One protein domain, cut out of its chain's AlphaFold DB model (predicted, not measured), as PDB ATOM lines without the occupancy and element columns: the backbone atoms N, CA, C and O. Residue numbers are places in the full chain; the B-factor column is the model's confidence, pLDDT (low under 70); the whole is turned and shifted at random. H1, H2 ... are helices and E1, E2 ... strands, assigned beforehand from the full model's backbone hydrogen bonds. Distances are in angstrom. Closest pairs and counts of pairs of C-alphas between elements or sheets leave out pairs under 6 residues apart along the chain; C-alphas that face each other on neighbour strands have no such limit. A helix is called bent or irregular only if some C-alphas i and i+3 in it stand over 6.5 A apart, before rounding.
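This is residues 29 to 114 of the 124 residues of an uncharacterized protein of Ramazzottius varieornatus (UniProt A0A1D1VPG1). A small sheet of three parallel strands forms the middle layer, with one long helix over each face, H1 and H3, and the short helix H2 at one end. The 86 printed residues run E1 H1 H2 E2 H3 E3, a mixed class, with strand order E2 E1 E3. The whole is only just compact, close to loose, with a radius of gyration of the C-alphas of 14.2 A, and only just flat, spanning 43 by 29 by 13 A.

Find C-alpha 30 at (20.105, 25.467, 22.835); from there E1, residues 30 to 37, runs 22.8 A. Next come H1, residues 45 to 62, 25.7 A long, and H2, residues 64 to 67. E2, residues 70 to 77, spans 22.9 A, and H3, residues 84 to 103, spans 28.4 A from C-alpha 84 at (0.958, 49.901, 13.407). E3, residues 108 to 113, ends at C-alpha 113 at (7.549, 36.261, 20.525). H1 is only just irregular: C-alphas 46 and 49 are 6.50 A apart.

Look first at inner strand E1: N 32 and O 71 of E2, and N 33 and O 110 of E3, are each 2.8 A apart, within hydrogen-bond range. H1 lies over E1 at a height over the sheet of 10.3 A, the closest C-alphas being those of Tyr 36 and Tyr 45, 6.6 A. On the opposite face H3, height 8.9 A, runs along the strands; its closest C-alphas to E2 are Met 94 and Val 75, 6.8 A. E1, H1 H2, E2 form a strand-helix-strand unit, two parallel neighbour strands joined through helices; E2, H3, E3 form a split one, with E1 between its strands. Both crossovers are right-handed. H2 only grazes the sheet and only just touches H1, only at the corner, with 3 pairs of C-alphas within 8 A. Every O i to N i+4 pair is within range in H3, 12 of 14 in H1; H2 is too short for one.

The farthest C-alphas, Asp 65 and Ser 83, are 42.7 A apart. The printed part has no cut and no long link. Confidence is under 70 at residues 38 to 48, 78 to 86 and 114.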
ATOM      1  N   LYS A  29      24.011  22.921  21.849       86.94
ATOM      2  CA  LYS A  29      23.698  24.144  22.594       86.94
ATOM      3  C   LYS A  29      22.338  24.676  22.140       86.94
ATOM      4  O   LYS A  29      22.115  24.850  20.943       86.94
ATOM      5  N   LEU A  30      21.441  24.932  23.088       89.69
ATOM      6  CA  LEU A  30      20.105  25.467  22.835       89.69
ATOM      7  C   LEU A  30      20.091  26.974  23.115       89.69
ATOM      8  O   LEU A  30      20.258  27.399  24.256       89.69
ATOM      9  N   ASN A  31      19.846  27.802  22.106       92.94
ATOM     10  CA  ASN A  31      19.709  29.247  22.276       92.94
ATOM     11  C   ASN A  31      18.225  29.618  22.246       92.94
ATOM     12  O   ASN A  31      17.528  29.378  21.267       92.94
ATOM     13  N   ILE A  32      17.722  30.207  23.320       91.31
ATOM     14  CA  ILE A  32      16.325  30.620  23.447       91.31
ATOM     15  C   ILE A  32      16.303  32.135  23.335       91.31
ATOM     16  O   ILE A  32      16.865  32.817  24.183       91.31
ATOM     17  N   ILE A  33      15.667  32.670  22.301       90.62
ATOM     18  CA  ILE A  33      15.576  34.107  22.053       90.62
ATOM     19  C   ILE A  33      14.135  34.532  22.311       90.62
ATOM     20  O   ILE A  33      13.225  34.174  21.567       90.62
ATOM     21  N   THR A  34      13.920  35.298  23.372       87.75
ATOM     22  CA  THR A  34      12.610  35.870  23.696       87.75
ATOM     23  C   THR A  34      12.520  37.292  23.169       87.75
ATOM     24  O   THR A  34      13.426  38.094  23.380       87.75
ATOM     25  N   VAL A  35      11.442  37.594  22.451       82.06
ATOM     26  CA  VAL A  35      11.223  38.892  21.810       82.06
ATOM     27  C   VAL A  35      10.007  39.557  22.427       82.06
ATOM     28  O   VAL A  35       8.886  39.041  22.346       82.06
ATOM     29  N   TYR A  36      10.235  40.733  22.995       77.50
ATOM     30  CA  TYR A  36       9.232  41.514  23.694       77.50
ATOM     31  C   TYR A  36       9.050  42.877  23.041       77.50
ATOM     32  O   TYR A  36       9.979  43.684  22.959       77.50
ATOM     33  N   THR A  37       7.817  43.150  22.623       71.94
ATOM     34  CA  THR A  37       7.441  44.408  21.980       71.94
ATOM     35  C   THR A  37       6.597  45.254  22.933       71.94
ATOM     36  O   THR A  37       5.409  44.986  23.126       71.94
ATOM     37  N   GLY A  38       7.207  46.294  23.498       61.62
ATOM     38  CA  GLY A  38       6.518  47.403  24.148       61.62
ATOM     39  C   GLY A  38       5.860  47.166  25.513       61.62
ATOM     40  O   GLY A  38       5.674  46.053  26.012       61.62
ATOM     41  N   GLN A  39       5.474  48.285  26.121       55.44
ATOM     42  CA  GLN A  39       4.594  48.386  27.279       55.44
ATOM     43  C   GLN A  39       3.177  48.672  26.777       55.44
ATOM     44  O   GLN A  39       2.683  49.793  26.848       55.44
ATOM     45  N   ASN A  40       2.503  47.663  26.225       48.44
ATOM     46  CA  ASN A  40       1.073  47.804  25.982       48.44
ATOM     47  C   ASN A  40       0.355  47.891  27.349       48.44
ATOM     48  O   ASN A  40       0.447  46.939  28.116       48.44
ATOM     49  N   PRO A  41      -0.380  48.957  27.699       48.31
ATOM     50  CA  PRO A  41      -1.113  49.003  28.968       48.31
ATOM     51  C   PRO A  41      -2.144  47.864  29.121       48.31
ATOM     52  O   PRO A  41      -2.521  47.539  30.241       48.31
ATOM     53  N   LEU A  42      -2.561  47.215  28.023       48.06
ATOM     54  CA  LEU A  42      -3.420  46.023  28.043       48.06
ATOM     55  C   LEU A  42      -2.650  44.688  28.124       48.06
ATOM     56  O   LEU A  42      -3.200  43.716  28.634       48.06
ATOM     57  N   TYR A  43      -1.416  44.602  27.606       50.88
ATOM     58  CA  TYR A  43      -0.706  43.317  27.389       50.88
ATOM     59  C   TYR A  43       0.826  43.378  27.560       50.88
ATOM     60  O   TYR A  43       1.535  42.499  27.081       50.88
ATOM     61  N   GLY A  44       1.344  44.447  28.158       50.69
ATOM     62  CA  GLY A  44       2.749  44.839  28.104       50.69
ATOM     63  C   GLY A  44       3.706  43.896  28.824       50.69
ATOM     64  O   GLY A  44       3.296  43.038  29.604       50.69
ATOM     65  N   TYR A  45       4.998  44.142  28.583       50.44
ATOM     66  CA  TYR A  45       6.182  43.493  29.170       50.44
ATOM     67  C   TYR A  45       6.038  43.004  30.625       50.44
ATOM     68  O   TYR A  45       6.571  41.958  30.986       50.44
ATOM     69  N   ILE A  46       5.286  43.743  31.448       53.56
ATOM     70  CA  ILE A  46       5.074  43.474  32.874       53.56
ATOM     71  C   ILE A  46       4.381  42.118  33.130       53.56
ATOM     72  O   ILE A  46       4.615  41.537  34.186       53.56
ATOM     73  N   SER A  47       3.585  41.570  32.199       57.94
ATOM     74  CA  SER A  47       2.902  40.280  32.426       57.94
ATOM     75  C   SER A  47       3.523  39.090  31.693       57.94
ATOM     76  O   SER A  47       3.541  37.986  32.235       57.94
ATOM     77  N   THR A  48       4.045  39.281  30.479       66.81
ATOM     78  CA  THR A  48       4.473  38.157  29.635       66.81
ATOM     79  C   THR A  48       5.907  37.716  29.913       66.81
ATOM     80  O   THR A  48       6.158  36.517  30.002       66.81
ATOM     81  N   GLY A  49       6.834  38.652  30.138       73.38
ATOM     82  CA  GLY A  49       8.239  38.343  30.437       73.38
ATOM     83  C   GLY A  49       8.415  37.418  31.651       73.38
ATOM     84  O   GLY A  49       8.974  36.328  31.502       73.38
ATOM     85  N   PRO A  50       7.881  37.779  32.835       76.88
ATOM     86  CA  PRO A  50       7.951  36.924  34.022       76.88
ATOM     87  C   PRO A  50       7.294  35.551  33.825       76.88
ATOM     88  O   PRO A  50       7.804  34.550  34.322       76.88
ATOM     89  N   ALA A  51       6.196  35.479  33.062       78.00
ATOM     90  CA  ALA A  51       5.519  34.218  32.775       78.00
ATOM     91  C   ALA A  51       6.392  33.269  31.935       78.00
ATOM     92  O   ALA A  51       6.435  32.071  32.220       78.00
ATOM     93  N   TYR A  52       7.129  33.780  30.942       79.69
ATOM     94  CA  TYR A  52       8.051  32.951  30.158       79.69
ATOM     95  C   TYR A  52       9.259  32.494  30.955       79.69
ATOM     96  O   TYR A  52       9.679  31.350  30.796       79.69
ATOM     97  N   ILE A  53       9.790  33.347  31.831       84.38
ATOM     98  CA  ILE A  53      10.885  32.960  32.726       84.38
ATOM     99  C   ILE A  53      10.421  31.817  33.635       84.38
ATOM    100  O   ILE A  53      11.065  30.771  33.660       84.38
ATOM    101  N   ALA A  54       9.258  31.950  34.277       87.44
ATOM    102  CA  ALA A  54       8.699  30.899  35.129       87.44
ATOM    103  C   ALA A  54       8.415  29.597  34.352       87.44
ATOM    104  O   ALA A  54       8.703  28.498  34.832       87.44
ATOM    105  N   ALA A  55       7.882  29.698  33.129       86.56
ATOM    106  CA  ALA A  55       7.653  28.540  32.268       86.56
ATOM    107  C   ALA A  55       8.969  27.854  31.863       86.56
ATOM    108  O   ALA A  55       9.046  26.625  31.880       86.56
ATOM    109  N   LEU A  56      10.011  28.627  31.542       88.88
ATOM    110  CA  LEU A  56      11.330  28.103  31.191       88.88
ATOM    111  C   LEU A  56      12.010  27.442  32.392       88.88
ATOM    112  O   LEU A  56      12.579  26.362  32.250       88.88
ATOM    113  N   GLU A  57      11.931  28.047  33.573       91.75
ATOM    114  CA  GLU A  57      12.420  27.440  34.813       91.75
ATOM    115  C   GLU A  57      11.720  26.109  35.081       91.75
ATOM    116  O   GLU A  57      12.374  25.107  35.382       91.75
ATOM    117  N   ARG A  58      10.397  26.051  34.891       93.06
ATOM    118  CA  ARG A  58       9.654  24.800  35.040       93.06
ATOM    119  C   ARG A  58      10.052  23.765  33.988       93.06
ATOM    120  O   ARG A  58      10.226  22.600  34.336       93.06
ATOM    121  N   ALA A  59      10.234  24.172  32.734       89.50
ATOM    122  CA  ALA A  59      10.673  23.287  31.658       89.50
ATOM    123  C   ALA A  59      12.077  22.720  31.916       89.50
ATOM    124  O   ALA A  59      12.291  21.529  31.711       89.50
ATOM    125  N   LYS A  60      12.998  23.531  32.456       91.94
ATOM    126  CA  LYS A  60      14.340  23.098  32.881       91.94
ATOM    127  C   LYS A  60      14.297  22.004  33.945       91.94
ATOM    128  O   LYS A  60      15.099  21.081  33.891       91.94
ATOM    129  N   MET A  61      13.354  22.085  34.887       93.19
ATOM    130  CA  MET A  61      13.177  21.046  35.909       93.19
ATOM    131  C   MET A  61      12.606  19.742  35.338       93.19
ATOM    132  O   MET A  61      12.924  18.671  35.843       93.19
ATOM    133  N   ILE A  62      11.730  19.826  34.331       95.88
ATOM    134  CA  ILE A  62      11.048  18.657  33.749       95.88
ATOM    135  C   ILE A  62      11.925  17.963  32.697       95.88
ATOM    136  O   ILE A  62      11.916  16.738  32.613       95.88
ATOM    137  N   TYR A  63      12.687  18.731  31.915       90.81
ATOM    138  CA  TYR A  63      13.513  18.241  30.809       90.81
ATOM    139  C   TYR A  63      14.979  18.674  30.976       90.81
ATOM    140  O   TYR A  63      15.506  19.412  30.136       90.81
ATOM    141  N   PRO A  64      15.656  18.248  32.057       89.00
ATOM    142  CA  PRO A  64      17.009  18.705  32.365       89.00
ATOM    143  C   PRO A  64      17.997  18.400  31.237       89.00
ATOM    144  O   PRO A  64      18.795  19.268  30.903       89.00
ATOM    145  N   ASP A  65      17.888  17.242  30.583       87.12
ATOM    146  CA  ASP A  65      18.798  16.835  29.501       87.12
ATOM    147  C   ASP A  65      18.715  17.763  28.278       87.12
ATOM    148  O   ASP A  65      19.724  18.054  27.637       87.12
ATOM    149  N   VAL A  66      17.517  18.289  27.991       85.31
ATOM    150  CA  VAL A  66      17.261  19.203  26.863       85.31
ATOM    151  C   VAL A  66      17.787  20.603  27.163       85.31
ATOM    152  O   VAL A  66      18.360  21.259  26.295       85.31
ATOM    153  N   PHE A  67      17.592  21.084  28.392       89.69
ATOM    154  CA  PHE A  67      17.925  22.461  28.759       89.69
ATOM    155  C   PHE A  67      19.270  22.611  29.492       89.69
ATOM    156  O   PHE A  67      19.615  23.739  29.861       89.69
ATOM    157  N   HIS A  68      20.036  21.530  29.684       86.12
ATOM    158  CA  HIS A  68      21.305  21.548  30.429       86.12
ATOM    159  C   HIS A  68      22.322  22.534  29.827       86.12
ATOM    160  O   HIS A  68      23.022  23.222  30.564       86.12
ATOM    161  N   ASN A  69      22.352  22.648  28.495       89.62
ATOM    162  CA  ASN A  69      23.214  23.567  27.751       89.62
ATOM    163  C   ASN A  69      22.374  24.625  27.021       89.62
ATOM    164  O   ASN A  69      22.463  24.785  25.801       89.62
ATOM    165  N   SER A  70      21.494  25.303  27.769       90.25
ATOM    166  CA  SER A  70      20.623  26.350  27.228       90.25
ATOM    167  C   SER A  70      21.064  27.762  27.616       90.25
ATOM    168  O   SER A  70      21.393  28.032  28.770       90.25
ATOM    169  N   THR A  71      21.026  28.688  26.656       92.12
ATOM    170  CA  THR A  71      21.259  30.127  26.871       92.12
ATOM    171  C   THR A  71      19.992  30.910  26.549       92.12
ATOM    172  O   THR A  71      19.370  30.674  25.518       92.12
ATOM    173  N   LEU A  72      19.606  31.842  27.422       90.62
ATOM    174  CA  LEU A  72      18.460  32.727  27.207       90.62
ATOM    175  C   LEU A  72      18.943  34.109  26.757       90.62
ATOM    176  O   LEU A  72      19.685  34.776  27.476       90.62
ATOM    177  N   TYR A  73      18.454  34.556  25.608       90.62
ATOM    178  CA  TYR A  73      18.589  35.908  25.092       90.62
ATOM    179  C   TYR A  73      17.237  36.611  25.159       90.62
ATOM    180  O   TYR A  73      16.187  36.021  24.892       90.62
ATOM    181  N   THR A  74      17.260  37.890  25.514       86.88
ATOM    182  CA  THR A  74      16.060  38.723  25.561       86.88
ATOM    183  C   THR A  74      16.256  39.924  24.656       86.88
ATOM    184  O   THR A  74      17.113  40.766  24.912       86.88
ATOM    185  N   VAL A  75      15.449  40.004  23.604       86.06
ATOM    186  CA  VAL A  75      15.342  41.178  22.744       86.06
ATOM    187  C   VAL A  75      14.122  41.952  23.202       86.06
ATOM    188  O   VAL A  75      12.984  41.517  23.035       86.06
ATOM    189  N   TYR A  76      14.369  43.102  23.812       79.31
ATOM    190  CA  TYR A  76      13.324  44.002  24.261       79.31
ATOM    191  C   TYR A  76      13.404  45.312  23.497       79.31
ATOM    192  O   TYR A  76      14.478  45.898  23.353       79.31
ATOM    193  N   TYR A  77      12.246  45.790  23.058       72.75
ATOM    194  CA  TYR A  77      12.104  47.140  22.548       72.75
ATOM    195  C   TYR A  77      11.127  47.916  23.429       72.75
ATOM    196  O   TYR A  77       9.976  47.505  23.610       72.75
ATOM    197  N   ASN A  78      11.589  49.057  23.947       64.94
ATOM    198  CA  ASN A  78      10.809  50.029  24.718       64.94
ATOM    199  C   ASN A  78       9.794  50.741  23.795       64.94
ATOM    200  O   ASN A  78       9.918  51.919  23.481       64.94
ATOM    201  N   GLY A  79       8.805  50.008  23.285       58.34
ATOM    202  CA  GLY A  79       7.684  50.576  22.537       58.34
ATOM    203  C   GLY A  79       6.607  51.107  23.486       58.34
ATOM    204  O   GLY A  79       6.213  50.413  24.420       58.34
ATOM    205  N   GLY A  80       6.124  52.330  23.257       57.12
ATOM    206  CA  GLY A  80       4.928  52.875  23.916       57.12
ATOM    207  C   GLY A  80       3.632  52.463  23.204       57.12
ATOM    208  O   GLY A  80       3.597  51.462  22.490       57.12
ATOM    209  N   LEU A  81       2.567  53.262  23.346       58.62
ATOM    210  CA  LEU A  81       1.405  53.198  22.449       58.62
ATOM    211  C   LEU A  81       1.848  53.626  21.046       58.62
ATOM    212  O   LEU A  81       1.894  54.809  20.728       58.62
ATOM    213  N   ILE A  82       2.244  52.649  20.244       63.47
ATOM    214  CA  ILE A  82       2.819  52.855  18.917       63.47
ATOM    215  C   ILE A  82       1.763  52.570  17.856       63.47
ATOM    216  O   ILE A  82       0.938  51.663  18.008       63.47
ATOM    217  N   SER A  83       1.777  53.348  16.775       66.50
ATOM    218  CA  SER A  83       0.936  53.042  15.622       66.50
ATOM    219  C   SER A  83       1.403  51.736  14.963       66.50
ATOM    220  O   SER A  83       2.537  51.296  15.155       66.50
ATOM    221  N   CYS A  84       0.551  51.101  14.152       67.50
ATOM    222  CA  CYS A  84       0.958  49.901  13.407       67.50
ATOM    223  C   CYS A  84       2.133  50.179  12.456       67.50
ATOM    224  O   CYS A  84       2.983  49.312  12.269       67.50
ATOM    225  N   ALA A  85       2.204  51.389  11.888       68.69
ATOM    226  CA  ALA A  85       3.315  51.804  11.037       68.69
ATOM    227  C   ALA A  85       4.628  51.875  11.833       68.69
ATOM    228  O   ALA A  85       5.642  51.330  11.401       68.69
ATOM    229  N   ASP A  86       4.587  52.442  13.041       68.50
ATOM    230  CA  ASP A  86       5.751  52.481  13.933       68.50
ATOM    231  C   ASP A  86       6.133  51.074  14.413       68.50
ATOM    232  O   ASP A  86       7.314  50.746  14.515       68.50
ATOM    233  N   GLY A  87       5.142  50.208  14.645       70.00
ATOM    234  CA  GLY A  87       5.354  48.795  14.955       70.00
ATOM    235  C   GLY A  87       6.100  48.049  13.847       70.00
ATOM    236  O   GLY A  87       7.008  47.273  14.143       70.00
ATOM    237  N   ALA A  88       5.785  48.320  12.576       72.25
ATOM    238  CA  ALA A  88       6.487  47.715  11.443       72.25
ATOM    239  C   ALA A  88       7.973  48.107  11.415       72.25
ATOM    240  O   ALA A  88       8.834  47.249  11.226       72.25
ATOM    241  N   VAL A  89       8.286  49.378  11.685       76.62
ATOM    242  CA  VAL A  89       9.675  49.855  11.787       76.62
ATOM    243  C   VAL A  89      10.400  49.206  12.971       76.62
ATOM    244  O   VAL A  89      11.550  48.787  12.848       76.62
ATOM    245  N   GLN A  90       9.730  49.049  14.112       75.75
ATOM    246  CA  GLN A  90      10.321  48.401  15.287       75.75
ATOM    247  C   GLN A  90      10.637  46.925  15.063       75.75
ATOM    248  O   GLN A  90      11.666  46.443  15.536       75.75
ATOM    249  N   ILE A  91       9.788  46.213  14.319       77.38
ATOM    250  CA  ILE A  91      10.042  44.817  13.954       77.38
ATOM    251  C   ILE A  91      11.348  44.697  13.158       77.38
ATOM    252  O   ILE A  91      12.095  43.750  13.388       77.38
ATOM    253  N   ILE A  92      11.677  45.668  12.297       83.06
ATOM    254  CA  ILE A  92      12.941  45.673  11.540       83.06
ATOM    255  C   ILE A  92      14.145  45.794  12.485       83.06
ATOM    256  O   ILE A  92      15.092  45.019  12.374       83.06
ATOM    257  N   PHE A  93      14.099  46.713  13.452       83.88
ATOM    258  CA  PHE A  93      15.176  46.849  14.439       83.88
ATOM    259  C   PHE A  93      15.322  45.601  15.318       83.88
ATOM    260  O   PHE A  93      16.437  45.146  15.570       83.88
ATOM    261  N   MET A  94      14.208  45.006  15.747       84.94
ATOM    262  CA  MET A  94      14.241  43.757  16.511       84.94
ATOM    263  C   MET A  94      14.792  42.598  15.681       84.94
ATOM    264  O   MET A  94      15.589  41.821  16.198       84.94
ATOM    265  N   ALA A  95      14.428  42.504  14.400       86.94
ATOM    266  CA  ALA A  95      14.988  41.516  13.485       86.94
ATOM    267  C   ALA A  95      16.507  41.687  13.332       86.94
ATOM    268  O   ALA A  95      17.226  40.690  13.348       86.94
ATOM    269  N   GLY A  96      17.004  42.926  13.274       89.62
ATOM    270  CA  GLY A  96      18.440  43.221  13.298       89.62
ATOM    271  C   GLY A  96      19.134  42.657  14.542       89.62
ATOM    272  O   GLY A  96      20.086  41.891  14.415       89.62
ATOM    273  N   ASN A  97      18.605  42.939  15.735       89.12
ATOM    274  CA  ASN A  97      19.167  42.419  16.990       89.12
ATOM    275  C   ASN A  97      19.118  40.885  17.070       89.12
ATOM    276  O   ASN A  97      20.052  40.258  17.560       89.12
ATOM    277  N   ILE A  98      18.029  40.266  16.598       90.50
ATOM    278  CA  ILE A  98      17.915  38.803  16.539       90.50
ATOM    279  C   ILE A  98      18.971  38.234  15.589       90.50
ATOM    280  O   ILE A  98      19.616  37.249  15.930       90.50
ATOM    281  N   THR A  99      19.173  38.867  14.433       93.19
ATOM    282  CA  THR A  99      20.180  38.447  13.446       93.19
ATOM    283  C   THR A  99      21.583  38.524  14.043       93.19
ATOM    284  O   THR A  99      22.322  37.553  13.967       93.19
ATOM    285  N   GLU A 100      21.915  39.604  14.755       93.12
ATOM    286  CA  GLU A 100      23.207  39.736  15.442       93.12
ATOM    287  C   GLU A 100      23.428  38.645  16.508       93.12
ATOM    288  O   GLU A 100      24.548  38.158  16.680       93.12
ATOM    289  N   ILE A 101      22.373  38.236  17.224       92.00
ATOM    290  CA  ILE A 101      22.445  37.115  18.172       92.00
ATOM    291  C   ILE A 101      22.680  35.803  17.420       92.00
ATOM    292  O   ILE A 101      23.544  35.025  17.819       92.00
ATOM    293  N   LEU A 102      21.938  35.550  16.342       92.06
ATOM    294  CA  LEU A 102      22.083  34.335  15.539       92.06
ATOM    295  C   LEU A 102      23.480  34.225  14.916       92.06
ATOM    296  O   LEU A 102      24.084  33.163  15.001       92.06
ATOM    297  N   ASP A 103      24.039  35.320  14.402       94.44
ATOM    298  CA  ASP A 103      25.373  35.339  13.784       94.44
ATOM    299  C   ASP A 103      26.504  35.040  14.781       94.44
ATOM    300  O   ASP A 103      27.584  34.590  14.401       94.44
ATOM    301  N   ARG A 104      26.274  35.297  16.073       92.62
ATOM    302  CA  ARG A 104      27.260  35.089  17.148       92.62
ATOM    303  C   ARG A 104      27.027  33.815  17.948       92.62
ATOM    304  O   ARG A 104      27.758  33.561  18.909       92.62
ATOM    305  N   THR A 105      25.994  33.046  17.620       89.88
ATOM    306  CA  THR A 105      25.616  31.857  18.380       89.88
ATOM    307  C   THR A 105      25.667  30.613  17.513       89.88
ATOM    308  O   THR A 105      25.158  30.568  16.404       89.88
ATOM    309  N   GLU A 106      26.273  29.566  18.058       88.44
ATOM    310  CA  GLU A 106      26.249  28.231  17.472       88.44
ATOM    311  C   GLU A 106      25.217  27.366  18.206       88.44
ATOM    312  O   GLU A 106      24.918  27.595  19.387       88.44
ATOM    313  N   GLY A 107      24.682  26.360  17.515       87.94
ATOM    314  CA  GLY A 107      23.697  25.424  18.056       87.94
ATOM    315  C   GLY A 107      22.283  25.631  17.517       87.94
ATOM    316  O   GLY A 107      22.076  26.234  16.465       87.94
ATOM    317  N   PHE A 108      21.300  25.076  18.223       89.31
ATOM    318  CA  PHE A 108      19.896  25.148  17.836       89.31
ATOM    319  C   PHE A 108      19.236  26.363  18.485       89.31
ATOM    320  O   PHE A 108      19.202  26.474  19.709       89.31
ATOM    321  N   SER A 109      18.697  27.268  17.670       92.06
ATOM    322  CA  SER A 109      18.097  28.516  18.142       92.06
ATOM    323  C   SER A 109      16.575  28.489  18.002       92.06
ATOM    324  O   SER A 109      16.043  28.214  16.929       92.06
ATOM    325  N   VAL A 110      15.866  28.812  19.084       89.56
ATOM    326  CA  VAL A 110      14.406  28.946  19.128       89.56
ATOM    327  C   VAL A 110      14.061  30.396  19.421       89.56
ATOM    328  O   VAL A 110      14.486  30.943  20.437       89.56
ATOM    329  N   ILE A 111      13.260  31.010  18.554       88.50
ATOM    330  CA  ILE A 111      12.767  32.374  18.744       88.50
ATOM    331  C   ILE A 111      11.313  32.302  19.195       88.50
ATOM    332  O   ILE A 111      10.477  31.686  18.536       88.50
ATOM    333  N   TYR A 112      11.006  32.958  20.307       81.94
ATOM    334  CA  TYR A 112       9.659  33.066  20.841       81.94
ATOM    335  C   TYR A 112       9.262  34.541  20.948       81.94
ATOM    336  O   TYR A 112       9.990  35.347  21.525       81.94
ATOM    337  N   SER A 113       8.085  34.900  20.437       75.62
ATOM    338  CA  SER A 113       7.549  36.261  20.525       75.62
ATOM    339  C   SER A 113       6.086  36.243  20.951       75.62
ATOM    340  O   SER A 113       5.272  35.515  20.382       75.62
ATOM    341  N   SER A 114       5.733  37.076  21.933       64.25
ATOM    342  CA  SER A 114       4.341  37.279  22.334       64.25
ATOM    343  C   SER A 114       3.701  38.365  21.462       64.25
ATOM    344  O   SER A 114       3.593  39.521  21.867       64.25
TER     345      SER A 114